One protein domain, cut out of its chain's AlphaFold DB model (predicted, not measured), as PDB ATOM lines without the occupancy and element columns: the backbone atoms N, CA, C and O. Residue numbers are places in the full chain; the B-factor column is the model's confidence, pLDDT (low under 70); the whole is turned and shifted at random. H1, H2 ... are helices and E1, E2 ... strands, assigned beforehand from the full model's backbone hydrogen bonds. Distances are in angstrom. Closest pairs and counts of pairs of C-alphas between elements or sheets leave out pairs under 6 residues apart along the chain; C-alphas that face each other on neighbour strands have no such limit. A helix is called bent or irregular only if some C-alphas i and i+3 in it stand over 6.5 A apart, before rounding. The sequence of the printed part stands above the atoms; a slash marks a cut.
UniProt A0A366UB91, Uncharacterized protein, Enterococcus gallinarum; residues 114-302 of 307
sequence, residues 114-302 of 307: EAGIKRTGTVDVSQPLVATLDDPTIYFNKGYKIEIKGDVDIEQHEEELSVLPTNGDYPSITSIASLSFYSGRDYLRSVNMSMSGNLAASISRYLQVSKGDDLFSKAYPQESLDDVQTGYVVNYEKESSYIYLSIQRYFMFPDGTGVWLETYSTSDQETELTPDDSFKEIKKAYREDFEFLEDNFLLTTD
ATOM      1  N   GLU A 114     175.775 165.381 152.507       96.75
ATOM      2  CA  GLU A 114     175.548 164.124 151.782       96.75
ATOM      3  C   GLU A 114     174.313 164.178 150.875       96.75
ATOM      4  O   GLU A 114     174.339 163.664 149.758       96.75
ATOM      5  N   ALA A 115     173.259 164.883 151.297       96.69
ATOM      6  CA  ALA A 115     172.095 165.171 150.457       96.69
ATOM      7  C   ALA A 115     172.347 166.267 149.401       96.69
ATOM      8  O   ALA A 115     171.430 166.658 148.676       96.69
ATOM      9  N   GLY A 116     173.577 166.783 149.299       96.12
ATOM     10  CA  GLY A 116     173.959 167.816 148.337       96.12
ATOM     11  C   GLY A 116     173.471 169.221 148.696       96.12
ATOM     12  O   GLY A 116     173.551 170.120 147.851       96.12
ATOM     13  N   ILE A 117     172.989 169.430 149.928       96.19
ATOM     14  CA  ILE A 117     172.615 170.753 150.427       96.19
ATOM     15  C   ILE A 117     173.876 171.591 150.563       96.19
ATOM     16  O   ILE A 117     174.825 171.260 151.273       96.19
ATOM     17  N   LYS A 118     173.875 172.712 149.851       93.50
ATOM     18  CA  LYS A 118     174.978 173.661 149.832       93.50
ATOM     19  C   LYS A 118     174.431 175.071 149.797       93.50
ATOM     20  O   LYS A 118     173.409 175.357 149.177       93.50
ATOM     21  N   ARG A 119     175.161 175.963 150.441       93.81
ATOM     22  CA  ARG A 119     175.016 177.416 150.332       93.81
ATOM     23  C   ARG A 119     174.948 177.867 148.871       93.81
ATOM     24  O   ARG A 119     175.718 177.400 148.026       93.81
ATOM     25  N   THR A 120     174.040 178.794 148.606       94.25
ATOM     26  CA  THR A 120     173.740 179.351 147.276       94.25
ATOM     27  C   THR A 120     174.213 180.800 147.128       94.25
ATOM     28  O   THR A 120     174.349 181.281 146.006       94.25
ATOM     29  N   GLY A 121     174.512 181.475 148.240       93.25
ATOM     30  CA  GLY A 121     175.012 182.843 148.320       93.25
ATOM     31  C   GLY A 121     176.441 182.948 148.863       93.25
ATOM     32  O   GLY A 121     177.175 181.965 149.010       93.25
ATOM     33  N   THR A 122     176.857 184.185 149.138       94.06
ATOM     34  CA  THR A 122     178.189 184.521 149.656       94.06
ATOM     35  C   THR A 122     178.175 184.685 151.171       94.06
ATOM     36  O   THR A 122     177.271 185.310 151.715       94.06
ATOM     37  N   VAL A 123     179.222 184.200 151.841       94.88
ATOM     38  CA  VAL A 123     179.458 184.480 153.263       94.88
ATOM     39  C   VAL A 123     179.948 185.914 153.429       94.88
ATOM     40  O   VAL A 123     180.993 186.280 152.889       94.88
ATOM     41  N   ASP A 124     179.208 186.697 154.209       93.38
ATOM     42  CA  ASP A 124     179.581 188.043 154.635       93.38
ATOM     43  C   ASP A 124     179.566 188.119 156.164       93.38
ATOM     44  O   ASP A 124     178.519 188.245 156.795       93.38
ATOM     45  N   VAL A 125     180.752 188.059 156.769       92.62
ATOM     46  CA  VAL A 125     180.925 188.113 158.230       92.62
ATOM     47  C   VAL A 125     180.481 189.442 158.847       92.62
ATOM     48  O   VAL A 125     180.342 189.521 160.063       92.62
ATOM     49  N   SER A 126     180.254 190.489 158.046       94.00
ATOM     50  CA  SER A 126     179.675 191.746 158.532       94.00
ATOM     51  C   SER A 126     178.152 191.683 158.703       94.00
ATOM     52  O   SER A 126     177.575 192.571 159.326       94.00
ATOM     53  N   GLN A 127     177.509 190.633 158.180       94.69
ATOM     54  CA  GLN A 127     176.064 190.418 158.205       94.69
ATOM     55  C   GLN A 127     175.719 189.130 158.975       94.69
ATOM     56  O   GLN A 127     175.341 188.129 158.352       94.69
ATOM     57  N   PRO A 128     175.837 189.127 160.321       96.81
ATOM     58  CA  PRO A 128     175.429 187.984 161.136       96.81
ATOM     59  C   PRO A 128     173.967 187.619 160.880       96.81
ATOM     60  O   PRO A 128     173.147 188.481 160.554       96.81
ATOM     61  N   LEU A 129     173.626 186.350 161.086       97.69
ATOM     62  CA  LEU A 129     172.235 185.982 161.310       97.69
ATOM     63  C   LEU A 129     171.883 186.406 162.736       97.69
ATOM     64  O   LEU A 129     172.558 186.003 163.681       97.69
ATOM     65  N   VAL A 130     170.847 187.227 162.874       97.38
ATOM     66  CA  VAL A 130     170.336 187.712 164.158       97.38
ATOM     67  C   VAL A 130     168.881 187.303 164.278       97.38
ATOM     68  O   VAL A 130     168.104 187.532 163.348       97.38
ATOM     69  N   ALA A 131     168.528 186.722 165.421       96.88
ATOM     70  CA  ALA A 131     167.157 186.391 165.769       96.88
ATOM     71  C   ALA A 131     166.637 187.323 166.874       96.88
ATOM     72  O   ALA A 131     167.383 187.790 167.731       96.88
ATOM     73  N   THR A 132     165.342 187.613 166.866       95.69
ATOM     74  CA  THR A 132     164.644 188.301 167.958       95.69
ATOM     75  C   THR A 132     163.406 187.502 168.312       95.69
ATOM     76  O   THR A 132     162.558 187.266 167.453       95.69
ATOM     77  N   LEU A 133     163.322 187.078 169.571       94.25
ATOM     78  CA  LEU A 133     162.169 186.378 170.115       94.25
ATOM     79  C   LEU A 133     161.161 187.404 170.654       94.25
ATOM     80  O   LEU A 133     161.463 188.151 171.583       94.25
ATOM     81  N   ASP A 134     159.979 187.438 170.048       93.00
ATOM     82  CA  ASP A 134     158.810 188.209 170.480       93.00
ATOM     83  C   ASP A 134     157.625 187.243 170.560       93.00
ATOM     84  O   ASP A 134     156.888 187.035 169.592       93.00
ATOM     85  N   ASP A 135     157.538 186.549 171.699       88.75
ATOM     86  CA  ASP A 135     156.689 185.374 171.896       88.75
ATOM     87  C   ASP A 135     155.248 185.571 171.379       88.75
ATOM     88  O   ASP A 135     154.568 186.515 171.799       88.75
ATOM     89  N   PRO A 136     154.729 184.669 170.516       92.00
ATOM     90  CA  PRO A 136     155.289 183.372 170.107       92.00
ATOM     91  C   PRO A 136     155.972 183.396 168.719       92.00
ATOM     92  O   PRO A 136     155.915 182.418 167.977       92.00
ATOM     93  N   THR A 137     156.559 184.521 168.304       96.31
ATOM     94  CA  THR A 137     157.173 184.681 166.972       96.31
ATOM     95  C   THR A 137     158.667 184.957 167.074       96.31
ATOM     96  O   THR A 137     159.123 185.689 167.948       96.31
ATOM     97  N   ILE A 138     159.443 184.394 166.149       96.06
ATOM     98  CA  ILE A 138     160.883 184.635 166.039       96.06
ATOM     99  C   ILE A 138     161.157 185.325 164.717       96.06
ATOM    100  O   ILE A 138     160.841 184.781 163.662       96.06
ATOM    101  N   TYR A 139     161.766 186.500 164.782       97.25
ATOM    102  CA  TYR A 139     162.128 187.306 163.623       97.25
ATOM    103  C   TYR A 139     163.608 187.150 163.313       97.25
ATOM    104  O   TYR A 139     164.436 187.197 164.220       97.25
ATOM    105  N   PHE A 140     163.945 187.024 162.034       96.75
ATOM    106  CA  PHE A 140     165.317 186.990 161.548       96.75
ATOM    107  C   PHE A 140     165.620 188.258 160.759       96.75
ATOM    108  O   PHE A 140     164.847 188.666 159.892       96.75
ATOM    109  N   ASN A 141     166.808 188.828 160.961       95.19
ATOM    110  CA  ASN A 141     167.288 189.992 160.203       95.19
ATOM    111  C   ASN A 141     167.512 189.730 158.695       95.19
ATOM    112  O   ASN A 141     168.001 190.605 157.984       95.19
ATOM    113  N   LYS A 142     167.169 188.531 158.214       93.06
ATOM    114  CA  LYS A 142     167.180 188.119 156.807       93.06
ATOM    115  C   LYS A 142     165.804 188.270 156.134       93.06
ATOM    116  O   LYS A 142     165.648 187.817 155.010       93.06
ATOM    117  N   GLY A 143     164.822 188.887 156.799       94.44
ATOM    118  CA  GLY A 143     163.482 189.113 156.236       94.44
ATOM    119  C   GLY A 143     162.556 187.900 156.345       94.44
ATOM    120  O   GLY A 143     161.660 187.732 155.524       94.44
ATOM    121  N   TYR A 144     162.772 187.053 157.352       97.00
ATOM    122  CA  TYR A 144     161.964 185.861 157.614       97.00
ATOM    123  C   TYR A 144     161.514 185.828 159.067       97.00
ATOM    124  O   TYR A 144     162.187 186.368 159.945       97.00
ATOM    125  N   LYS A 145     160.413 185.129 159.331       97.44
ATOM    126  CA  LYS A 145     159.949 184.835 160.685       97.44
ATOM    127  C   LYS A 145     159.439 183.405 160.816       97.44
ATOM    128  O   LYS A 145     158.894 182.854 159.859       97.44
ATOM    129  N   ILE A 146     159.587 182.827 162.005       97.81
ATOM    130  CA  ILE A 146     158.934 181.575 162.402       97.81
ATOM    131  C   ILE A 146     157.846 181.911 163.419       97.81
ATOM    132  O   ILE A 146     158.136 182.412 164.503       97.81
ATOM    133  N   GLU A 147     156.599 181.620 163.068       97.81
ATOM    134  CA  GLU A 147     155.474 181.654 164.002       97.81
ATOM    135  C   GLU A 147     155.368 180.304 164.716       97.81
ATOM    136  O   GLU A 147     155.267 179.262 164.056       97.81
ATOM    137  N   ILE A 148     155.372 180.334 166.051       97.88
ATOM    138  CA  ILE A 148     155.141 179.173 166.913       97.88
ATOM    139  C   ILE A 148     153.659 179.169 167.295       97.88
ATOM    140  O   ILE A 148     153.127 180.153 167.810       97.88
ATOM    141  N   LYS A 149     152.964 178.073 166.999       96.38
ATOM    142  CA  LYS A 149     151.526 177.911 167.256       96.38
ATOM    143  C   LYS A 149     151.288 176.883 168.357       96.38
ATOM    144  O   LYS A 149     152.206 176.188 168.758       96.38
ATOM    145  N   GLY A 150     150.044 176.778 168.815       93.25
ATOM    146  CA  GLY A 150     149.654 175.824 169.856       93.25
ATOM    147  C   GLY A 150     149.803 176.371 171.276       93.25
ATOM    148  O   GLY A 150     150.069 177.555 171.482       93.25
ATOM    149  N   ASP A 151     149.555 175.500 172.252       95.06
ATOM    150  CA  ASP A 151     149.729 175.779 173.678       95.06
ATOM    151  C   ASP A 151     151.178 175.458 174.060       95.06
ATOM    152  O   ASP A 151     151.563 174.285 174.123       95.06
ATOM    153  N   VAL A 152     152.001 176.501 174.200       96.31
ATOM    154  CA  VAL A 152     153.460 176.391 174.285       96.31
ATOM    155  C   VAL A 152     154.032 177.293 175.375       96.31
ATOM    156  O   VAL A 152     153.726 178.483 175.446       96.31
ATOM    157  N   ASP A 153     154.921 176.719 176.180       96.50
ATOM    158  CA  ASP A 153     155.834 177.457 177.045       96.50
ATOM    159  C   ASP A 153     157.177 177.632 176.328       96.50
ATOM    160  O   ASP A 153     157.757 176.658 175.835       96.50
ATOM    161  N   ILE A 154     157.677 178.868 176.287       96.62
ATOM    162  CA  ILE A 154     158.920 179.242 175.604       96.62
ATOM    163  C   ILE A 154     159.959 179.660 176.646       96.62
ATOM    164  O   ILE A 154     159.753 180.612 177.400       96.62
ATOM    165  N   GLU A 155     161.089 178.954 176.685       96.31
ATOM    166  CA  GLU A 155     162.242 179.300 177.514       96.31
ATOM    167  C   GLU A 155     163.411 179.737 176.628       96.31
ATOM    168  O   GLU A 155     164.038 178.921 175.949       96.31
ATOM    169  N   GLN A 156     163.700 181.039 176.634       92.19
ATOM    170  CA  GLN A 156     164.853 181.618 175.947       92.19
ATOM    171  C   GLN A 156     166.140 181.354 176.735       92.19
ATOM    172  O   GLN A 156     166.210 181.642 177.932       92.19
ATOM    173  N   HIS A 157     167.177 180.867 176.049       78.75
ATOM    174  CA  HIS A 157     168.464 180.537 176.679       78.75
ATOM    175  C   HIS A 157     169.420 181.730 176.770       78.75
ATOM    176  O   HIS A 157     170.134 181.877 177.762       78.75
ATOM    177  N   GLU A 158     169.430 182.594 175.754       88.50
ATOM    178  CA  GLU A 158     170.393 183.692 175.623       88.50
ATOM    179  C   GLU A 158     169.698 185.008 175.275       88.50
ATOM    180  O   GLU A 158     168.800 185.025 174.441       88.50
ATOM    181  N   GLU A 159     170.122 186.126 175.879       86.06
ATOM    182  CA  GLU A 159     169.580 187.460 175.559       86.06
ATOM    183  C   GLU A 159     169.981 187.926 174.146       86.06
ATOM    184  O   GLU A 159     169.208 188.615 173.482       86.06
ATOM    185  N   GLU A 160     171.177 187.546 173.685       91.12
ATOM    186  CA  GLU A 160     171.737 187.932 172.388       91.12
ATOM    187  C   GLU A 160     171.760 186.726 171.441       91.12
ATOM    188  O   GLU A 160     172.602 185.845 171.558       91.12
ATOM    189  N   LEU A 161     170.844 186.698 170.471       96.12
ATOM    190  CA  LEU A 161     170.730 185.598 169.514       96.12
ATOM    191  C   LEU A 161     171.394 185.978 168.192       96.12
ATOM    192  O   LEU A 161     170.764 186.567 167.309       96.12
ATOM    193  N   SER A 162     172.685 185.671 168.055       96.88
ATOM    194  CA  SER A 162     173.421 185.966 166.825       96.88
ATOM    195  C   SER A 162     174.520 184.955 166.521       96.88
ATOM    196  O   SER A 162     175.206 184.475 167.418       96.88
ATOM    197  N   VAL A 163     174.715 184.668 165.235       97.25
ATOM    198  CA  VAL A 163     175.800 183.813 164.739       97.25
ATOM    199  C   VAL A 163     176.423 184.425 163.492       97.25
ATOM    200  O   VAL A 163     175.739 184.996 162.638       97.25
ATOM    201  N   LEU A 164     177.745 184.308 163.381       97.06
ATOM    202  CA  LEU A 164     178.485 184.789 162.220       97.06
ATOM    203  C   LEU A 164     178.512 183.717 161.125       97.06
ATOM    204  O   LEU A 164     178.849 182.568 161.428       97.06
ATOM    205  N   PRO A 165     178.222 184.067 159.859       97.00
ATOM    206  CA  PRO A 165     178.363 183.132 158.752       97.00
ATOM    207  C   PRO A 165     179.823 182.690 158.601       97.00
ATOM    208  O   PRO A 165     180.748 183.491 158.758       97.00
ATOM    209  N   THR A 166     180.054 181.418 158.273       95.62
ATOM    210  CA  THR A 166     181.414 180.876 158.126       95.62
ATOM    211  C   THR A 166     181.512 179.792 157.056       95.62
ATOM    212  O   THR A 166     180.537 179.141 156.701       95.62
ATOM    213  N   ASN A 167     182.730 179.592 156.548       91.31
ATOM    214  CA  ASN A 167     183.087 178.452 155.697       91.31
ATOM    215  C   ASN A 167     183.634 177.269 156.506       91.31
ATOM    216  O   ASN A 167     183.960 176.247 155.917       91.31
ATOM    217  N   GLY A 168     183.856 177.452 157.810       88.94
ATOM    218  CA  GLY A 168     184.487 176.444 158.650       88.94
ATOM    219  C   GLY A 168     183.546 175.295 158.996       88.94
ATOM    220  O   GLY A 168     182.329 175.480 159.073       88.94
ATOM    221  N   ASP A 169     184.150 174.143 159.277       87.50
ATOM    222  CA  ASP A 169     183.454 172.920 159.700       87.50
ATOM    223  C   ASP A 169     183.040 172.953 161.183       87.50
ATOM    224  O   ASP A 169     182.252 172.131 161.631       87.50
ATOM    225  N   TYR A 170     183.523 173.949 161.936       90.00
ATOM    226  CA  TYR A 170     183.187 174.191 163.344       90.00
ATOM    227  C   TYR A 170     182.536 175.571 163.523       90.00
ATOM    228  O   TYR A 170     183.172 176.503 164.030       90.00
ATOM    229  N   PRO A 171     181.298 175.763 163.041       94.44
ATOM    230  CA  PRO A 171     180.581 177.020 163.201       94.44
ATOM    231  C   PRO A 171     180.134 177.258 164.642       94.44
ATOM    232  O   PRO A 171     179.933 176.331 165.424       94.44
ATOM    233  N   SER A 172     179.913 178.529 164.977       94.44
ATOM    234  CA  SER A 172     179.196 178.888 166.198       94.44
ATOM    235  C   SER A 172     177.735 178.454 166.096       94.44
ATOM    236  O   SER A 172     177.083 178.701 165.078       94.44
ATOM    237  N   ILE A 173     177.247 177.839 167.171       96.31
ATOM    238  CA  ILE A 173     175.859 177.430 167.368       96.31
ATOM    239  C   ILE A 173     175.327 178.172 168.591       96.31
ATOM    240  O   ILE A 173     176.005 178.219 169.618       96.31
ATOM    241  N   THR A 174     174.114 178.701 168.484       96.62
ATOM    242  CA  THR A 174     173.399 179.357 169.583       96.62
ATOM    243  C   THR A 174     172.043 178.688 169.764       96.62
ATOM    244  O   THR A 174     171.308 178.492 168.791       96.62
ATOM    245  N   SER A 175     171.703 178.345 171.008       96.12
ATOM    246  CA  SER A 175     170.361 177.870 171.351       96.12
ATOM    247  C   SER A 175     169.411 179.063 171.411       96.12
ATOM    248  O   SER A 175     169.649 180.010 172.159       96.12
ATOM    249  N   ILE A 176     168.341 179.033 170.621       96.44
ATOM    250  CA  ILE A 176     167.341 180.104 170.605       96.44
ATOM    251  C   ILE A 176     166.388 179.930 171.785       96.44
ATOM    252  O   ILE A 176     166.261 180.818 172.630       96.44
ATOM    253  N   ALA A 177     165.729 178.774 171.847       96.88
ATOM    254  CA  ALA A 177     164.738 178.480 172.869       96.88
ATOM    255  C   ALA A 177     164.523 176.972 173.034       96.88
ATOM    256  O   ALA A 177     164.647 176.204 172.076       96.88
ATOM    257  N   SER A 178     164.127 176.575 174.242       97.56
ATOM    258  CA  SER A 178     163.454 175.300 174.486       97.56
ATOM    259  C   SER A 178     161.951 175.543 174.578       97.56
ATOM    260  O   SER A 178     161.492 176.444 175.277       97.56
ATOM    261  N   LEU A 179     161.185 174.743 173.845       97.81
ATOM    262  CA  LEU A 179     159.742 174.882 173.689       97.81
ATOM    263  C   LEU A 179     159.068 173.650 174.281       97.81
ATOM    264  O   LEU A 179     159.419 172.531 173.905       97.81
ATOM    265  N   SER A 180     158.104 173.836 175.179       97.62
ATOM    266  CA  SER A 180     157.311 172.743 175.756       97.62
ATOM    267  C   SER A 180     155.854 172.891 175.351       97.62
ATOM    268  O   SER A 180     155.244 173.914 175.640       97.62
ATOM    269  N   PHE A 181     155.307 171.880 174.683       97.50
ATOM    270  CA  PHE A 181     153.951 171.892 174.143       97.50
ATOM    271  C   PHE A 181     153.002 171.068 175.001       97.50
ATOM    272  O   PHE A 181     153.368 169.993 175.487       97.50
ATOM    273  N   TYR A 182     151.764 171.541 175.120       96.12
ATOM    274  CA  TYR A 182     150.745 170.937 175.969       96.12
ATOM    275  C   TYR A 182     149.412 170.743 175.246       96.12
ATOM    276  O   TYR A 182     149.084 171.406 174.265       96.12
ATOM    277  N   SER A 183     148.616 169.815 175.772       92.69
ATOM    278  CA  SER A 183     147.183 169.709 175.512       92.69
ATOM    279  C   SER A 183     146.456 169.916 176.835       92.69
ATOM    280  O   SER A 183     146.257 168.992 177.631       92.69
ATOM    281  N   GLY A 184     146.114 171.169 177.133       91.44
ATOM    282  CA  GLY A 184     145.493 171.539 178.401       91.44
ATOM    283  C   GLY A 184     146.468 171.453 179.577       91.44
ATOM    284  O   GLY A 184     147.124 172.429 179.907       91.44
ATOM    285  N   ARG A 185     146.511 170.315 180.281       90.81
ATOM    286  CA  ARG A 185     147.455 170.096 181.402       90.81
ATOM    287  C   ARG A 185     148.480 169.004 181.129       90.81
ATOM    288  O   ARG A 185     149.383 168.819 181.942       90.81
ATOM    289  N   ASP A 186     148.319 168.289 180.026       93.75
ATOM    290  CA  ASP A 186     149.151 167.147 179.694       93.75
ATOM    291  C   ASP A 186     150.276 167.608 178.771       93.75
ATOM    292  O   ASP A 186     150.034 168.273 177.762       93.75
ATOM    293  N   TYR A 187     151.510 167.283 179.148       94.00
ATOM    294  CA  TYR A 187     152.684 167.521 178.315       94.00
ATOM    295  C   TYR A 187     152.606 166.642 177.067       94.00
ATOM    296  O   TYR A 187     152.398 165.434 177.175       94.00
ATOM    297  N   LEU A 188     152.785 167.256 175.899       93.00
ATOM    298  CA  LEU A 188     152.820 166.557 174.620       93.00
ATOM    299  C   LEU A 188     154.255 166.230 174.227       93.00
ATOM    300  O   LEU A 188     154.584 165.070 174.004       93.00
ATOM    301  N   ARG A 189     155.100 167.259 174.110       94.88
ATOM    302  CA  ARG A 189     156.483 167.123 173.642       94.88
ATOM    303  C   ARG A 189     157.280 168.403 173.810       94.88
ATOM    304  O   ARG A 189     156.724 169.473 174.056       94.88
ATOM    305  N   SER A 190     158.582 168.276 173.602       96.69
ATOM    306  CA  SER A 190     159.518 169.387 173.570       96.69
ATOM    307  C   SER A 190     160.159 169.530 172.198       96.69
ATOM    308  O   SER A 190     160.323 168.561 171.448       96.69
ATOM    309  N   VAL A 191     160.504 170.772 171.878       98.25
ATOM    310  CA  VAL A 191     161.281 171.136 170.698       98.25
ATOM    311  C   VAL A 191     162.412 172.045 171.139       98.25
ATOM    312  O   VAL A 191     162.178 173.032 171.833       98.25
ATOM    313  N   ASN A 192     163.631 171.741 170.713       98.00
ATOM    314  CA  ASN A 192     164.753 172.661 170.846       98.00
ATOM    315  C   ASN A 192     164.936 173.412 169.536       98.00
ATOM    316  O   ASN A 192     164.946 172.807 168.464       98.00
ATOM    317  N   MET A 193     165.086 174.729 169.616       97.94
ATOM    318  CA  MET A 193     165.394 175.563 168.464       97.94
ATOM    319  C   MET A 193     166.812 176.097 168.578       97.94
ATOM    320  O   MET A 193     167.202 176.632 169.614       97.94
ATOM    321  N   SER A 194     167.593 175.970 167.514       98.00
ATOM    322  CA  SER A 194     168.982 176.428 167.475       98.00
ATOM    323  C   SER A 194     169.308 177.071 166.136       98.00
ATOM    324  O   SER A 194     168.663 176.791 165.127       98.00
ATOM    325  N   MET A 195     170.314 177.941 166.132       97.88
ATOM    326  CA  MET A 195     170.827 178.614 164.941       97.88
ATOM    327  C   MET A 195     172.328 178.418 164.793       97.88
ATOM    328  O   MET A 195     173.038 178.220 165.777       97.88
ATOM    329  N   SER A 196     172.813 178.488 163.555       98.06
ATOM    330  CA  SER A 196     174.219 178.269 163.234       98.06
ATOM    331  C   SER A 196     174.747 179.197 162.146       98.06
ATOM    332  O   SER A 196     174.029 179.576 161.220       98.06
ATOM    333  N   GLY A 197     176.044 179.503 162.247       97.88
ATOM    334  CA  GLY A 197     176.841 180.166 161.215       97.88
ATOM    335  C   GLY A 197     177.125 179.326 159.958       97.88
ATOM    336  O   GLY A 197     177.505 179.880 158.928       97.88
ATOM    337  N   ASN A 198     176.971 178.001 160.032       97.56
ATOM    338  CA  ASN A 198     177.079 177.072 158.902       97.56
ATOM    339  C   ASN A 198     176.216 175.834 159.187       97.56
ATOM    340  O   ASN A 198     176.669 174.868 159.810       97.56
ATOM    341  N   LEU A 199     174.953 175.869 158.761       97.94
ATOM    342  CA  LEU A 199     173.973 174.839 159.117       97.94
ATOM    343  C   LEU A 199     174.384 173.451 158.608       97.94
ATOM    344  O   LEU A 199     174.278 172.474 159.346       97.94
ATOM    345  N   ALA A 200     174.926 173.383 157.388       97.00
ATOM    346  CA  ALA A 200     175.343 172.134 156.750       97.00
ATOM    347  C   ALA A 200     176.447 171.390 157.523       97.00
ATOM    348  O   ALA A 200     176.464 170.166 157.509       97.00
ATOM    349  N   ALA A 201     177.339 172.119 158.204       96.12
ATOM    350  CA  ALA A 201     178.374 171.529 159.057       96.12
ATOM    351  C   ALA A 201     177.904 171.279 160.503       96.12
ATOM    352  O   ALA A 201     178.512 170.494 161.222       96.12
ATOM    353  N   SER A 202     176.837 171.952 160.945       96.75
ATOM    354  CA  SER A 202     176.371 171.881 162.342       96.75
ATOM    355  C   SER A 202     175.517 170.666 162.619       96.75
ATOM    356  O   SER A 202     175.627 170.064 163.683       96.75
ATOM    357  N   ILE A 203     174.658 170.314 161.663       96.00
ATOM    358  CA  ILE A 203     173.889 169.083 161.742       96.00
ATOM    359  C   ILE A 203     174.816 167.957 161.293       96.00
ATOM    360  O   ILE A 203     174.919 167.666 160.105       96.00
ATOM    361  N   SER A 204     175.525 167.388 162.265       93.88
ATOM    362  CA  SER A 204     176.435 166.256 162.107       93.88
ATOM    363  C   SER A 204     176.146 165.193 163.165       93.88
ATOM    364  O   SER A 204     175.576 165.478 164.224       93.88
ATOM    365  N   ARG A 205     176.509 163.948 162.866       93.12
ATOM    366  CA  ARG A 205     176.386 162.809 163.778       93.12
ATOM    367  C   ARG A 205     177.642 161.955 163.696       93.12
ATOM    368  O   ARG A 205     178.209 161.786 162.625       93.12
ATOM    369  N   TYR A 206     178.027 161.384 164.829       91.44
ATOM    370  CA  TYR A 206     179.091 160.394 164.913       91.44
ATOM    371  C   TYR A 206     178.444 159.016 164.993       91.44
ATOM    372  O   TYR A 206     177.802 158.699 165.998       91.44
ATOM    373  N   LEU A 207     178.517 158.240 163.912       91.50
ATOM    374  CA  LEU A 207     177.810 156.964 163.813       91.50
ATOM    375  C   LEU A 207     178.758 155.793 164.034       91.50
ATOM    376  O   LEU A 207     179.798 155.710 163.390       91.50
ATOM    377  N   GLN A 208     178.378 154.877 164.920       90.38
ATOM    378  CA  GLN A 208     179.121 153.651 165.186       90.38
ATOM    379  C   GLN A 208     178.917 152.656 164.033       90.38
ATOM    380  O   GLN A 208     177.805 152.172 163.825       90.38
ATOM    381  N   VAL A 209     179.980 152.314 163.297       86.50
ATOM    382  CA  VAL A 209     179.899 151.458 162.095       86.50
ATOM    383  C   VAL A 209     179.357 150.066 162.421       86.50
ATOM    384  O   VAL A 209     178.633 149.484 161.613       86.50
ATOM    385  N   SER A 210     179.650 149.540 163.613       85.44
ATOM    386  CA  SER A 210     179.167 148.226 164.053       85.44
ATOM    387  C   SER A 210     177.643 148.140 164.185       85.44
ATOM    388  O   SER A 210     177.110 147.034 164.120       85.44
ATOM    389  N   LYS A 211     176.937 149.274 164.319       86.44
ATOM    390  CA  LYS A 211     175.467 149.308 164.364       86.44
ATOM    391  C   LYS A 211     174.816 149.176 162.980       86.44
ATOM    392  O   LYS A 211     173.636 148.856 162.915       86.44
ATOM    393  N   GLY A 212     175.554 149.346 161.877       88.75
ATOM    394  CA  GLY A 212     175.014 149.172 160.523       88.75
ATOM    395  C   GLY A 212     173.706 149.946 160.301       88.75
ATOM    396  O   GLY A 212     173.627 151.130 160.615       88.75
ATOM    397  N   ASP A 213     172.672 149.264 159.805       89.88
ATOM    398  CA  ASP A 213     171.360 149.866 159.516       89.88
ATOM    399  C   ASP A 213     170.555 150.242 160.775       89.88
ATOM    400  O   ASP A 213     169.594 151.005 160.681       89.88
ATOM    401  N   ASP A 214     170.961 149.767 161.959       93.00
ATOM    402  CA  ASP A 214     170.332 150.133 163.232       93.00
ATOM    403  C   ASP A 214     170.725 151.551 163.689       93.00
ATOM    404  O   ASP A 214     170.209 152.032 164.697       93.00
ATOM    405  N   LEU A 215     171.620 152.246 162.976       94.94
ATOM    406  CA  LEU A 215     172.018 153.621 163.274       94.94
ATOM    407  C   LEU A 215     172.264 154.414 161.986       94.94
ATOM    408  O   LEU A 215     173.234 154.175 161.272       94.94
ATOM    409  N   PHE A 216     171.435 155.425 161.716       96.19
ATOM    410  CA  PHE A 216     171.647 156.313 160.572       96.19
ATOM    411  C   PHE A 216     171.216 157.757 160.826       96.19
ATOM    412  O   PHE A 216     170.383 158.062 161.680       96.19
ATOM    413  N   SER A 217     171.784 158.665 160.035       97.56
ATOM    414  CA  SER A 217     171.367 160.061 159.940       97.56
ATOM    415  C   SER A 217     171.245 160.434 158.472       97.56
ATOM    416  O   SER A 217     172.184 160.235 157.706       97.56
ATOM    417  N   LYS A 218     170.081 160.937 158.053       98.06
ATOM    418  CA  LYS A 218     169.822 161.237 156.640       98.06
ATOM    419  C   LYS A 218     168.965 162.478 156.472       98.06
ATOM    420  O   LYS A 218     167.978 162.668 157.183       98.06
ATOM    421  N   ALA A 219     169.343 163.319 155.511       98.50
ATOM    422  CA  ALA A 219     168.574 164.497 155.141       98.50
ATOM    423  C   ALA A 219     167.604 164.211 153.990       98.50
ATOM    424  O   ALA A 219     167.913 163.497 153.036       98.50
ATOM    425  N   TYR A 220     166.443 164.850 154.065       98.38
ATOM    426  CA  TYR A 220     165.360 164.791 153.096       98.38
ATOM    427  C   TYR A 220     164.972 166.220 152.696       98.38
ATOM    428  O   TYR A 220     164.066 166.810 153.306       98.38
ATOM    429  N   PRO A 221     165.660 166.795 151.690       98.06
ATOM    430  CA  PRO A 221     165.356 168.122 151.170       98.06
ATOM    431  C   PRO A 221     163.910 168.248 150.699       98.06
ATOM    432  O   PRO A 221     163.375 167.332 150.074       98.06
ATOM    433  N   GLN A 222     163.291 169.389 150.987       97.25
ATOM    434  CA  GLN A 222     161.942 169.735 150.549       97.25
ATOM    435  C   GLN A 222     161.982 170.934 149.596       97.25
ATOM    436  O   GLN A 222     163.045 171.481 149.287       97.25
ATOM    437  N   GLU A 223     160.810 171.332 149.103       95.56
ATOM    438  CA  GLU A 223     160.681 172.553 148.314       95.56
ATOM    439  C   GLU A 223     161.202 173.761 149.114       95.56
ATOM    440  O   GLU A 223     160.971 173.893 150.319       95.56
ATOM    441  N   SER A 224     161.981 174.614 148.448       94.38
ATOM    442  CA  SER A 224     162.522 175.823 149.073       94.38
ATOM    443  C   SER A 224     161.416 176.858 149.257       94.38
ATOM    444  O   SER A 224     160.512 176.957 148.428       94.38
ATOM    445  N   LEU A 225     161.503 177.638 150.333       93.56
ATOM    446  CA  LEU A 225     160.669 178.821 150.518       93.56
ATOM    447  C   LEU A 225     161.475 180.026 150.036       93.56
ATOM    448  O   LEU A 225     162.411 180.444 150.713       93.56
ATOM    449  N   ASP A 226     161.140 180.544 148.857       93.19
ATOM    450  CA  ASP A 226     161.946 181.541 148.146       93.19
ATOM    451  C   ASP A 226     163.403 181.068 147.960       93.19
ATOM    452  O   ASP A 226     163.648 180.108 147.225       93.19
ATOM    453  N   ASP A 227     164.374 181.710 148.611       93.31
ATOM    454  CA  ASP A 227     165.794 181.347 148.575       93.31
ATOM    455  C   ASP A 227     166.259 180.537 149.804       93.31
ATOM    456  O   ASP A 227     167.438 180.173 149.902       93.31
ATOM    457  N   VAL A 228     165.333 180.190 150.706       97.69
ATOM    458  CA  VAL A 228     165.590 179.387 151.906       97.69
ATOM    459  C   VAL A 228     165.412 177.908 151.591       97.69
ATOM    460  O   VAL A 228     164.308 177.427 151.321       97.69
ATOM    461  N   GLN A 229     166.505 177.153 151.679       98.31
ATOM    462  CA  GLN A 229     166.468 175.699 151.542       98.31
ATOM    463  C   GLN A 229     165.864 175.084 152.803       98.31
ATOM    464  O   GLN A 229     166.335 175.343 153.912       98.31
ATOM    465  N   THR A 230     164.843 174.246 152.637       98.12
ATOM    466  CA  THR A 230     164.138 173.620 153.758       98.12
ATOM    467  C   THR A 230     164.177 172.104 153.665       98.12
ATOM    468  O   THR A 230     164.384 171.527 152.593       98.12
ATOM    469  N   GLY A 231     163.978 171.446 154.800       98.44
ATOM    470  CA  GLY A 231     163.703 170.022 154.823       98.44
ATOM    471  C   GLY A 231     163.841 169.412 156.199       98.44
ATOM    472  O   GLY A 231     163.705 170.103 157.211       98.44
ATOM    473  N   TYR A 232     164.087 168.106 156.217       98.75
ATOM    474  CA  TYR A 232     164.190 167.334 157.447       98.75
ATOM    475  C   TYR A 232     165.501 166.562 157.503       98.75
ATOM    476  O   TYR A 232     165.979 166.087 156.479       98.75
ATOM    477  N   VAL A 233     166.052 166.397 158.698       98.69
ATOM    478  CA  VAL A 233     167.063 165.388 159.008       98.69
ATOM    479  C   VAL A 233     166.442 164.410 159.987       98.69
ATOM    480  O   VAL A 233     165.858 164.810 160.993       98.69
ATOM    481  N   VAL A 234     166.535 163.127 159.666       98.38
ATOM    482  CA  VAL A 234     166.089 162.041 160.533       98.38
ATOM    483  C   VAL A 234     167.329 161.382 161.093       98.38
ATOM    484  O   VAL A 234     168.167 160.914 160.323       98.38
ATOM    485  N   ASN A 235     167.439 161.354 162.418       97.75
ATOM    486  CA  ASN A 235     168.425 160.529 163.100       97.75
ATOM    487  C   ASN A 235     167.692 159.375 163.768       97.75
ATOM    488  O   ASN A 235     166.787 159.605 164.574       97.75
ATOM    489  N   TYR A 236     168.095 158.167 163.411       96.94
ATOM    490  CA  TYR A 236     167.499 156.921 163.847       96.94
ATOM    491  C   TYR A 236     168.558 156.080 164.538       96.94
ATOM    492  O   TYR A 236     169.660 155.919 164.015       96.94
ATOM    493  N   GLU A 237     168.208 155.541 165.695       95.19
ATOM    494  CA  GLU A 237     169.025 154.598 166.439       95.19
ATOM    495  C   GLU A 237     168.121 153.552 167.083       95.19
ATOM    496  O   GLU A 237     167.233 153.875 167.870       95.19
ATOM    497  N   LYS A 238     168.347 152.286 166.753       93.38
ATOM    498  CA  LYS A 238     167.648 151.150 167.339       93.38
ATOM    499  C   LYS A 238     168.551 150.478 168.362       93.38
ATOM    500  O   LYS A 238     169.676 150.080 168.068       93.38
ATOM    501  N   GLU A 239     168.031 150.299 169.567       88.38
ATOM    502  CA  GLU A 239     168.709 149.590 170.644       88.38
ATOM    503  C   GLU A 239     167.822 148.478 171.183       88.38
ATOM    504  O   GLU A 239     166.939 148.751 171.987       88.38
ATOM    505  N   SER A 240     168.085 147.223 170.798       82.69
ATOM    506  CA  SER A 240     167.430 145.984 171.274       82.69
ATOM    507  C   SER A 240     165.889 145.988 171.308       82.69
ATOM    508  O   SER A 240     165.258 145.243 170.563       82.69
ATOM    509  N   SER A 241     165.287 146.770 172.201       82.25
ATOM    510  CA  SER A 241     163.855 146.908 172.460       82.25
ATOM    511  C   SER A 241     163.320 148.343 172.348       82.25
ATOM    512  O   SER A 241     162.173 148.552 172.728       82.25
ATOM    513  N   TYR A 242     164.136 149.310 171.922       86.25
ATOM    514  CA  TYR A 242     163.762 150.723 171.831       86.25
ATOM    515  C   TYR A 242     164.240 151.344 170.522       86.25
ATOM    516  O   TYR A 242     165.330 151.026 170.036       86.25
ATOM    517  N   ILE A 243     163.447 152.272 169.991       93.50
ATOM    518  CA  ILE A 243     163.823 153.113 168.856       93.50
ATOM    519  C   ILE A 243     163.951 154.562 169.323       93.50
ATOM    520  O   ILE A 243     162.978 155.215 169.696       93.50
ATOM    521  N   TYR A 244     165.161 155.099 169.226       93.25
ATOM    522  CA  TYR A 244     165.441 156.514 169.395       93.25
ATOM    523  C   TYR A 244     165.370 157.206 168.034       93.25
ATOM    524  O   TYR A 244     166.296 157.144 167.225       93.25
ATOM    525  N   LEU A 245     164.257 157.895 167.786       95.88
ATOM    526  CA  LEU A 245     164.082 158.733 166.604       95.88
ATOM    527  C   LEU A 245     164.089 160.208 167.005       95.88
ATOM    528  O   LEU A 245     163.259 160.648 167.801       95.88
ATOM    529  N   SER A 246     164.985 160.988 166.404       97.12
ATOM    530  CA  SER A 246     164.911 162.454 166.436       97.12
ATOM    531  C   SER A 246     164.678 162.991 165.030       97.12
ATOM    532  O   SER A 246     165.334 162.553 164.081       97.12
ATOM    533  N   ILE A 247     163.775 163.958 164.910       98.25
ATOM    534  CA  ILE A 247     163.473 164.648 163.660       98.25
ATOM    535  C   ILE A 247     163.896 166.100 163.820       98.25
ATOM    536  O   ILE A 247     163.484 166.789 164.756       98.25
ATOM    537  N   GLN A 248     164.711 166.564 162.879       98.62
ATOM    538  CA  GLN A 248     165.158 167.942 162.806       98.62
ATOM    539  C   GLN A 248     164.570 168.608 161.564       98.62
ATOM    540  O   GLN A 248     164.845 168.169 160.454       98.62
ATOM    541  N   ARG A 249     163.779 169.671 161.716       98.62
ATOM    542  CA  ARG A 249     163.320 170.495 160.585       98.62
ATOM    543  C   ARG A 249     164.262 171.677 160.424       98.62
ATOM    544  O   ARG A 249     164.440 172.428 161.379       98.62
ATOM    545  N   TYR A 250     164.855 171.843 159.247       98.62
ATOM    546  CA  TYR A 250     165.882 172.856 159.004       98.62
ATOM    547  C   TYR A 250     165.429 173.934 158.014       98.62
ATOM    548  O   TYR A 250     164.629 173.683 157.110       98.62
ATOM    549  N   PHE A 251     166.011 175.121 158.173       98.25
ATOM    550  CA  PHE A 251     165.859 176.281 157.299       98.25
ATOM    551  C   PHE A 251     167.244 176.900 157.078       98.25
ATOM    552  O   PHE A 251     167.836 177.449 158.009       98.25
ATOM    553  N   MET A 252     167.788 176.776 155.867       98.31
ATOM    554  CA  MET A 252     169.122 177.270 155.516       98.31
ATOM    555  C   MET A 252     169.023 178.471 154.577       98.31
ATOM    556  O   MET A 252     168.513 178.354 153.460       98.31
ATOM    557  N   PHE A 253     169.549 179.607 155.027       97.88
ATOM    558  CA  PHE A 253     169.630 180.843 154.257       97.88
ATOM    559  C   PHE A 253     170.745 180.770 153.199       97.88
ATOM    560  O   PHE A 253     171.657 179.939 153.307       97.88
ATOM    561  N   PRO A 254     170.731 181.650 152.178       97.06
ATOM    562  CA  PRO A 254     171.703 181.598 151.085       97.06
ATOM    563  C   PRO A 254     173.173 181.641 151.520       97.06
ATOM    564  O   PRO A 254     174.011 180.963 150.922       97.06
ATOM    565  N   ASP A 255     173.501 182.406 152.562       96.75
ATOM    566  CA  ASP A 255     174.867 182.542 153.088       96.75
ATOM    567  C   ASP A 255     175.363 181.305 153.866       96.75
ATOM    568  O   ASP A 255     176.536 181.245 154.236       96.75
ATOM    569  N   GLY A 256     174.508 180.295 154.060       97.19
ATOM    570  CA  GLY A 256     174.805 179.060 154.785       97.19
ATOM    571  C   GLY A 256     174.473 179.117 156.275       97.19
ATOM    572  O   GLY A 256     174.504 178.074 156.933       97.19
ATOM    573  N   THR A 257     174.116 180.290 156.808       98.38
ATOM    574  CA  THR A 257     173.513 180.361 158.141       98.38
ATOM    575  C   THR A 257     172.152 179.679 158.130       98.38
ATOM    576  O   THR A 257     171.526 179.498 157.083       98.38
ATOM    577  N   GLY A 258     171.669 179.276 159.296       98.06
ATOM    578  CA  GLY A 258     170.353 178.671 159.354       98.06
ATOM    579  C   GLY A 258     169.891 178.341 160.749       98.06
ATOM    580  O   GLY A 258     170.589 178.578 161.734       98.06
ATOM    581  N   VAL A 259     168.687 177.791 160.793       98.25
ATOM    582  CA  VAL A 259     167.950 177.454 162.006       98.25
ATOM    583  C   VAL A 259     167.428 176.037 161.866       98.25
ATOM    584  O   VAL A 259     167.048 175.622 160.769       98.25
ATOM    585  N   TRP A 260     167.379 175.296 162.964       98.62
ATOM    586  CA  TRP A 260     166.667 174.029 162.999       98.62
ATOM    587  C   TRP A 260     165.850 173.866 164.274       98.62
ATOM    588  O   TRP A 260     166.136 174.460 165.317       98.62
ATOM    589  N   LEU A 261     164.809 173.055 164.137       98.56
ATOM    590  CA  LEU A 261     163.908 172.601 165.183       98.56
ATOM    591  C   LEU A 261     164.196 171.127 165.406       98.56
ATOM    592  O   LEU A 261     164.076 170.367 164.453       98.56
ATOM    593  N   GLU A 262     164.546 170.713 166.614       98.44
ATOM    594  CA  GLU A 262     164.771 169.311 166.959       98.44
ATOM    595  C   GLU A 262     163.700 168.817 167.926       98.44
ATOM    596  O   GLU A 262     163.452 169.441 168.957       98.44
ATOM    597  N   THR A 263     163.093 167.674 167.614       97.94
ATOM    598  CA  THR A 263     162.172 166.971 168.507       97.94
ATOM    599  C   THR A 263     162.455 165.476 168.487       97.94
ATOM    600  O   THR A 263     162.910 164.931 167.476       97.94
ATOM    601  N   TYR A 264     162.184 164.811 169.604       96.06
ATOM    602  CA  TYR A 264     162.206 163.355 169.685       96.06
ATOM    603  C   TYR A 264     160.815 162.816 169.385       96.06
ATOM    604  O   TYR A 264     159.814 163.429 169.760       96.06
ATOM    605  N   SER A 265     160.761 161.669 168.713       93.50
ATOM    606  CA  SER A 265     159.497 160.982 168.493       93.50
ATOM    607  C   SER A 265     158.856 160.621 169.826       93.50
ATOM    608  O   SER A 265     159.524 160.150 170.748       93.50
ATOM    609  N   THR A 266     157.548 160.839 169.915       88.44
ATOM    610  CA  THR A 266     156.727 160.373 171.041       88.44
ATOM    611  C   THR A 266     155.772 159.268 170.607       88.44
ATOM    612  O   THR A 266     154.752 159.059 171.259       88.44
ATOM    613  N   SER A 267     156.031 158.629 169.464       83.56
ATOM    614  CA  SER A 267     155.171 157.567 168.951       83.56
ATOM    615  C   SER A 267     155.270 156.336 169.848       83.56
ATOM    616  O   SER A 267     156.344 155.760 169.997       83.56
ATOM    617  N   ASP A 268     154.132 155.880 170.372       78.56
ATOM    618  CA  ASP A 268     154.033 154.577 171.045       78.56
ATOM    619  C   ASP A 268     154.171 153.406 170.050       78.56
ATOM    620  O   ASP A 268     154.362 152.253 170.440       78.56
ATOM    621  N   GLN A 269     154.025 153.685 168.748       77.50
ATOM    622  CA  GLN A 269     154.225 152.728 167.666       77.50
ATOM    623  C   GLN A 269     155.621 152.917 167.076       77.50
ATOM    624  O   GLN A 269     155.835 153.739 166.182       77.50
ATOM    625  N   GLU A 270     156.572 152.142 167.584       80.88
ATOM    626  CA  GLU A 270     157.928 152.077 167.048       80.88
ATOM    627  C   GLU A 270     157.913 151.297 165.723       80.88
ATOM    628  O   GLU A 270     157.682 150.087 165.692       80.88
ATOM    629  N   THR A 271     158.098 152.007 164.606       91.75
ATOM    630  CA  THR A 271     158.244 151.398 163.279       91.75
ATOM    631  C   THR A 271     159.716 151.401 162.915       91.75
ATOM    632  O   THR A 271     160.316 152.465 162.798       91.75
ATOM    633  N   GLU A 272     160.295 150.219 162.724       94.06
ATOM    634  CA  GLU A 272     161.687 150.108 162.293       94.06
ATOM    635  C   GLU A 272     161.891 150.797 160.943       94.06
ATOM    636  O   GLU A 272     161.084 150.628 160.025       94.06
ATOM    637  N   LEU A 273     162.972 151.570 160.851       94.88
ATOM    638  CA  LEU A 273     163.381 152.260 159.636       94.88
ATOM    639  C   LEU A 273     164.704 151.695 159.133       94.88
ATOM    640  O   LEU A 273     165.514 151.192 159.911       94.88
ATOM    641  N   THR A 274     164.939 151.846 157.835       94.44
ATOM    642  CA  THR A 274     166.216 151.539 157.185       94.44
ATOM    643  C   THR A 274     166.787 152.780 156.493       94.44
ATOM    644  O   THR A 274     166.026 153.670 156.098       94.44
ATOM    645  N   PRO A 275     168.114 152.854 156.270       93.06
ATOM    646  CA  PRO A 275     168.723 153.967 155.536       93.06
ATOM    647  C   PRO A 275     168.168 154.157 154.113       93.06
ATOM    648  O   PRO A 275     168.231 155.264 153.564       93.06
ATOM    649  N   ASP A 276     167.618 153.099 153.511       95.12
ATOM    650  CA  ASP A 276     167.056 153.100 152.159       95.12
ATOM    651  C   ASP A 276     165.605 153.595 152.098       95.12
ATOM    652  O   ASP A 276     165.117 153.913 151.007       95.12
ATOM    653  N   ASP A 277     164.932 153.737 153.244       95.31
ATOM    654  CA  ASP A 277     163.543 154.179 153.289       95.31
ATOM    655  C   ASP A 277     163.378 155.573 152.675       95.31
ATOM    656  O   ASP A 277     164.137 156.528 152.916       95.31
ATOM    657  N   SER A 278     162.328 155.706 151.867       97.00
ATOM    658  CA  SER A 278     161.978 156.980 151.263       97.00
ATOM    659  C   SER A 278     161.375 157.930 152.298       97.00
ATOM    660  O   SER A 278     160.701 157.523 153.244       97.00
ATOM    661  N   PHE A 279     161.505 159.241 152.061       97.00
ATOM    662  CA  PHE A 279     160.877 160.245 152.928       97.00
ATOM    663  C   PHE A 279     159.367 160.021 153.099       97.00
ATOM    664  O   PHE A 279     158.812 160.241 154.170       97.00
ATOM    665  N   LYS A 280     158.690 159.555 152.042       97.19
ATOM    666  CA  LYS A 280     157.251 159.276 152.068       97.19
ATOM    667  C   LYS A 280     156.905 158.122 153.012       97.19
ATOM    668  O   LYS A 280     155.858 158.169 153.653       97.19
ATOM    669  N   GLU A 281     157.743 157.092 153.069       96.62
ATOM    670  CA  GLU A 281     157.562 155.953 153.972       96.62
ATOM    671  C   GLU A 281     157.804 156.374 155.418       96.62
ATOM    672  O   GLU A 281     156.935 156.153 156.259       96.62
ATOM    673  N   ILE A 282     158.891 157.103 155.673       96.00
ATOM    674  CA  ILE A 282     159.227 157.606 157.011       96.00
ATOM    675  C   ILE A 282     158.149 158.565 157.525       96.00
ATOM    676  O   ILE A 282     157.645 158.397 158.635       96.00
ATOM    677  N   LYS A 283     157.712 159.525 156.698       96.06
ATOM    678  CA  LYS A 283     156.627 160.453 157.054       96.06
ATOM    679  C   LYS A 283     155.305 159.731 157.305       96.06
ATOM    680  O   LYS A 283     154.489 160.206 158.083       96.06
ATOM    681  N   LYS A 284     155.065 158.587 156.662       95.31
ATOM    682  CA  LYS A 284     153.884 157.763 156.939       95.31
ATOM    683  C   LYS A 284     154.019 157.009 158.264       95.31
ATOM    684  O   LYS A 284     153.025 156.919 158.979       95.31
ATOM    685  N   ALA A 285     155.198 156.466 158.562       94.88
ATOM    686  CA  ALA A 285     155.479 155.726 159.790       94.88
ATOM    687  C   ALA A 285     155.393 156.624 161.036       94.88
ATOM    688  O   ALA A 285     154.735 156.265 162.005       94.88
ATOM    689  N   TYR A 286     155.961 157.828 160.961       95.38
ATOM    690  CA  TYR A 286     156.034 158.791 162.067       95.38
ATOM    691  C   TYR A 286     155.164 160.027 161.821       95.38
ATOM    692  O   TYR A 286     155.556 161.167 162.068       95.38
ATOM    693  N   ARG A 287     153.964 159.803 161.278       95.19
ATOM    694  CA  ARG A 287     153.081 160.860 160.769       95.19
ATOM    695  C   ARG A 287     152.801 161.967 161.778       95.19
ATOM    696  O   ARG A 287     152.913 163.134 161.418       95.19
ATOM    697  N   GLU A 288     152.470 161.601 163.011       94.81
ATOM    698  CA  GLU A 288     152.130 162.559 164.068       94.81
ATOM    699  C   GLU A 288     153.303 163.492 164.392       94.81
ATOM    700  O   GLU A 288     153.092 164.675 164.647       94.81
ATOM    701  N   ASP A 289     154.545 163.002 164.303       95.50
ATOM    702  CA  ASP A 289     155.732 163.818 164.554       95.50
ATOM    703  C   ASP A 289     155.966 164.868 163.463       95.50
ATOM    704  O   ASP A 289     156.273 166.027 163.758       95.50
ATOM    705  N   PHE A 290     155.799 164.476 162.197       97.00
ATOM    706  CA  PHE A 290     155.934 165.398 161.069       97.00
ATOM    707  C   PHE A 290     154.782 166.401 161.014       97.00
ATOM    708  O   PHE A 290     155.036 167.590 160.825       97.00
ATOM    709  N   GLU A 291     153.539 165.947 161.209       96.25
ATOM    710  CA  GLU A 291     152.364 166.826 161.268       96.25
ATOM    711  C   GLU A 291     152.499 167.828 162.415       96.25
ATOM    712  O   GLU A 291     152.292 169.020 162.208       96.25
ATOM    713  N   PHE A 292     152.977 167.398 163.585       97.00
ATOM    714  CA  PHE A 292     153.249 168.312 164.688       97.00
ATOM    715  C   PHE A 292     154.226 169.435 164.295       97.00
ATOM    716  O   PHE A 292     153.950 170.607 164.562       97.00
ATOM    717  N   LEU A 293     155.361 169.107 163.662       97.50
ATOM    718  CA  LEU A 293     156.344 170.113 163.241       97.50
ATOM    719  C   LEU A 293     155.805 171.036 162.138       97.50
ATOM    720  O   LEU A 293     156.213 172.195 162.062       97.50
ATOM    721  N   GLU A 294     154.939 170.532 161.262       96.75
ATOM    722  CA  GLU A 294     154.321 171.292 160.169       96.75
ATOM    723  C   GLU A 294     153.229 172.241 160.673       96.75
ATOM    724  O   GLU A 294     153.191 173.404 160.267       96.75
ATOM    725  N   ASP A 295     152.399 171.778 161.605       96.81
ATOM    726  CA  ASP A 295     151.255 172.523 162.125       96.81
ATOM    727  C   ASP A 295     151.665 173.599 163.136       96.81
ATOM    728  O   ASP A 295     151.054 174.672 163.184       96.81
ATOM    729  N   ASN A 296     152.709 173.338 163.933       97.69
ATOM    730  CA  ASN A 296     153.113 174.228 165.024       97.69
ATOM    731  C   ASN A 296     154.201 175.234 164.646       97.69
ATOM    732  O   ASN A 296     154.403 176.195 165.385       97.69
ATOM    733  N   PHE A 297     154.874 175.060 163.503       98.00
ATOM    734  CA  PHE A 297     155.943 175.956 163.064       98.00
ATOM    735  C   PHE A 297     155.743 176.397 161.620       98.00
ATOM    736  O   PHE A 297     155.828 175.601 160.680       98.00
ATOM    737  N   LEU A 298     155.535 177.699 161.443       96.56
ATOM    738  CA  LEU A 298     155.328 178.302 160.134       96.56
ATOM    739  C   LEU A 298     156.420 179.334 159.836       96.56
ATOM    740  O   LEU A 298     156.423 180.419 160.412       96.56
ATOM    741  N   LEU A 299     157.321 178.997 158.906       96.31
ATOM    742  CA  LEU A 299     158.260 179.952 158.316       96.31
ATOM    743  C   LEU A 299     157.536 180.784 157.248       96.31
ATOM    744  O   LEU A 299     156.901 180.223 156.356       96.31
ATOM    745  N   THR A 300     157.653 182.107 157.321       96.12
ATOM    746  CA  THR A 300     157.126 183.051 156.318       96.12
ATOM    747  C   THR A 300     158.104 184.195 156.085       96.12
ATOM    748  O   THR A 300     158.979 184.446 156.917       96.12
ATOM    749  N   THR A 301     157.955 184.899 154.962       94.19
ATOM    750  CA  THR A 301     158.636 186.177 154.749       94.19
ATOM    751  C   THR A 301     158.089 187.221 155.718       94.19
ATOM    752  O   THR A 301     156.880 187.318 155.958       94.19
ATOM    753  N   ASP A 302     158.985 188.014 156.293       86.88
ATOM    754  CA  ASP A 302     158.614 189.166 157.096       86.88
ATOM    755  C   ASP A 302     158.450 190.380 156.174       86.88
ATOM    756  O   ASP A 302     159.406 191.075 155.832       86.88
TER     757      ASP A 302
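What this domain is: This is residues 114 to 302 of the 307 residues of an uncharacterized protein of Enterococcus gallinarum (UniProt A0A366UB91). A long, twisted sheet of seven strands is partly covered by a smaller curled sheet of five, the two partly face to face as a sandwich over the E4, E6, E7 and E12 part. H4 packs over E12 and runs directly into E13, an edge of the smaller sheet. The printed part has 189 residues, mixed in class, in the order E1 to E7, H1, E8, H2, E9 to E12, H3, H4, E13. Both sheets are antiparallel, ordered E4 E6 E7 E12 E11 E10 E9 and E5 E1 E2 E3 E13. It is compact, with a radius of gyration of the C-alphas of 16.6 A and spans of 49 by 41 by 27 A.

Where its parts are: The larger sheet holds E4, residues 151 to 156, E6, 173 to 183 (30.8 A), E7, 186 to 196 (32.0 A), E9, 215 to 221, E10, 229 to 239 (32.4 A), E11, 242 to 252 (31.6 A), and E12, 258 to 264. The smaller holds E1, 129 to 134, beginning at C-alpha 129 (172.235, 185.982, 161.310), E2, 137 to 140, E3, 144 to 148, E5, 161 to 163, and E13, 297 to 301, ending at C-alpha 301 (158.636, 186.177, 154.749). The others are H1, 199 to 202, E8, 205 to 208, H2, 209 to 214, H3, 279 to 285, and H4, 287 to 296 (14.0 A).

How they stand to each other: E9 E10 E11 E12 form a meander, each strand the antiparallel neighbour of the one before; E1 E2 E3 form another. In the hairpin E10 and E11, N 235 and O 246 are 2.9 A apart; between E7 and E12, N 192 and O 262 are 2.9 A apart, both within hydrogen-bond range. Across the sandwich, the closest C-alphas of E5 and E6 are those of Leu 161 and Ile 176, 6.5 A. E3 and E13 are antiparallel, N 147 to O 298 being 2.9 A. H4 is on one face of the larger sheet, making two layers, helix and sheet, and its height over the sheet is 8.4 A; it lies over E12 and runs slantwise to the strands, at 48 degrees to E12 on the local plane, and it is only just not over E7, with 2 C-alphas on it. H3 and H1 only graze that sheet. H2 stands at its level, and is irregular, C-alphas 210 and 213 being 9.2 A apart. E8 pairs with no named strand. Every O i to N i+4 pair is within hydrogen-bond range in H3 and H4, but 0 of 2 in H2, where 2 of 3 O i to N i+3 pairs are; H1 is too short for an i+4 pair.

The domain as a whole: The C-alphas farthest apart, those of Ser 126 and Ser 241, are 49.5 A apart. The printed part has no cut. The link from E12 to H3 is long, with 14 residues. Mean pLDDT of the printed part is 94.7, and no printed residue is under 70.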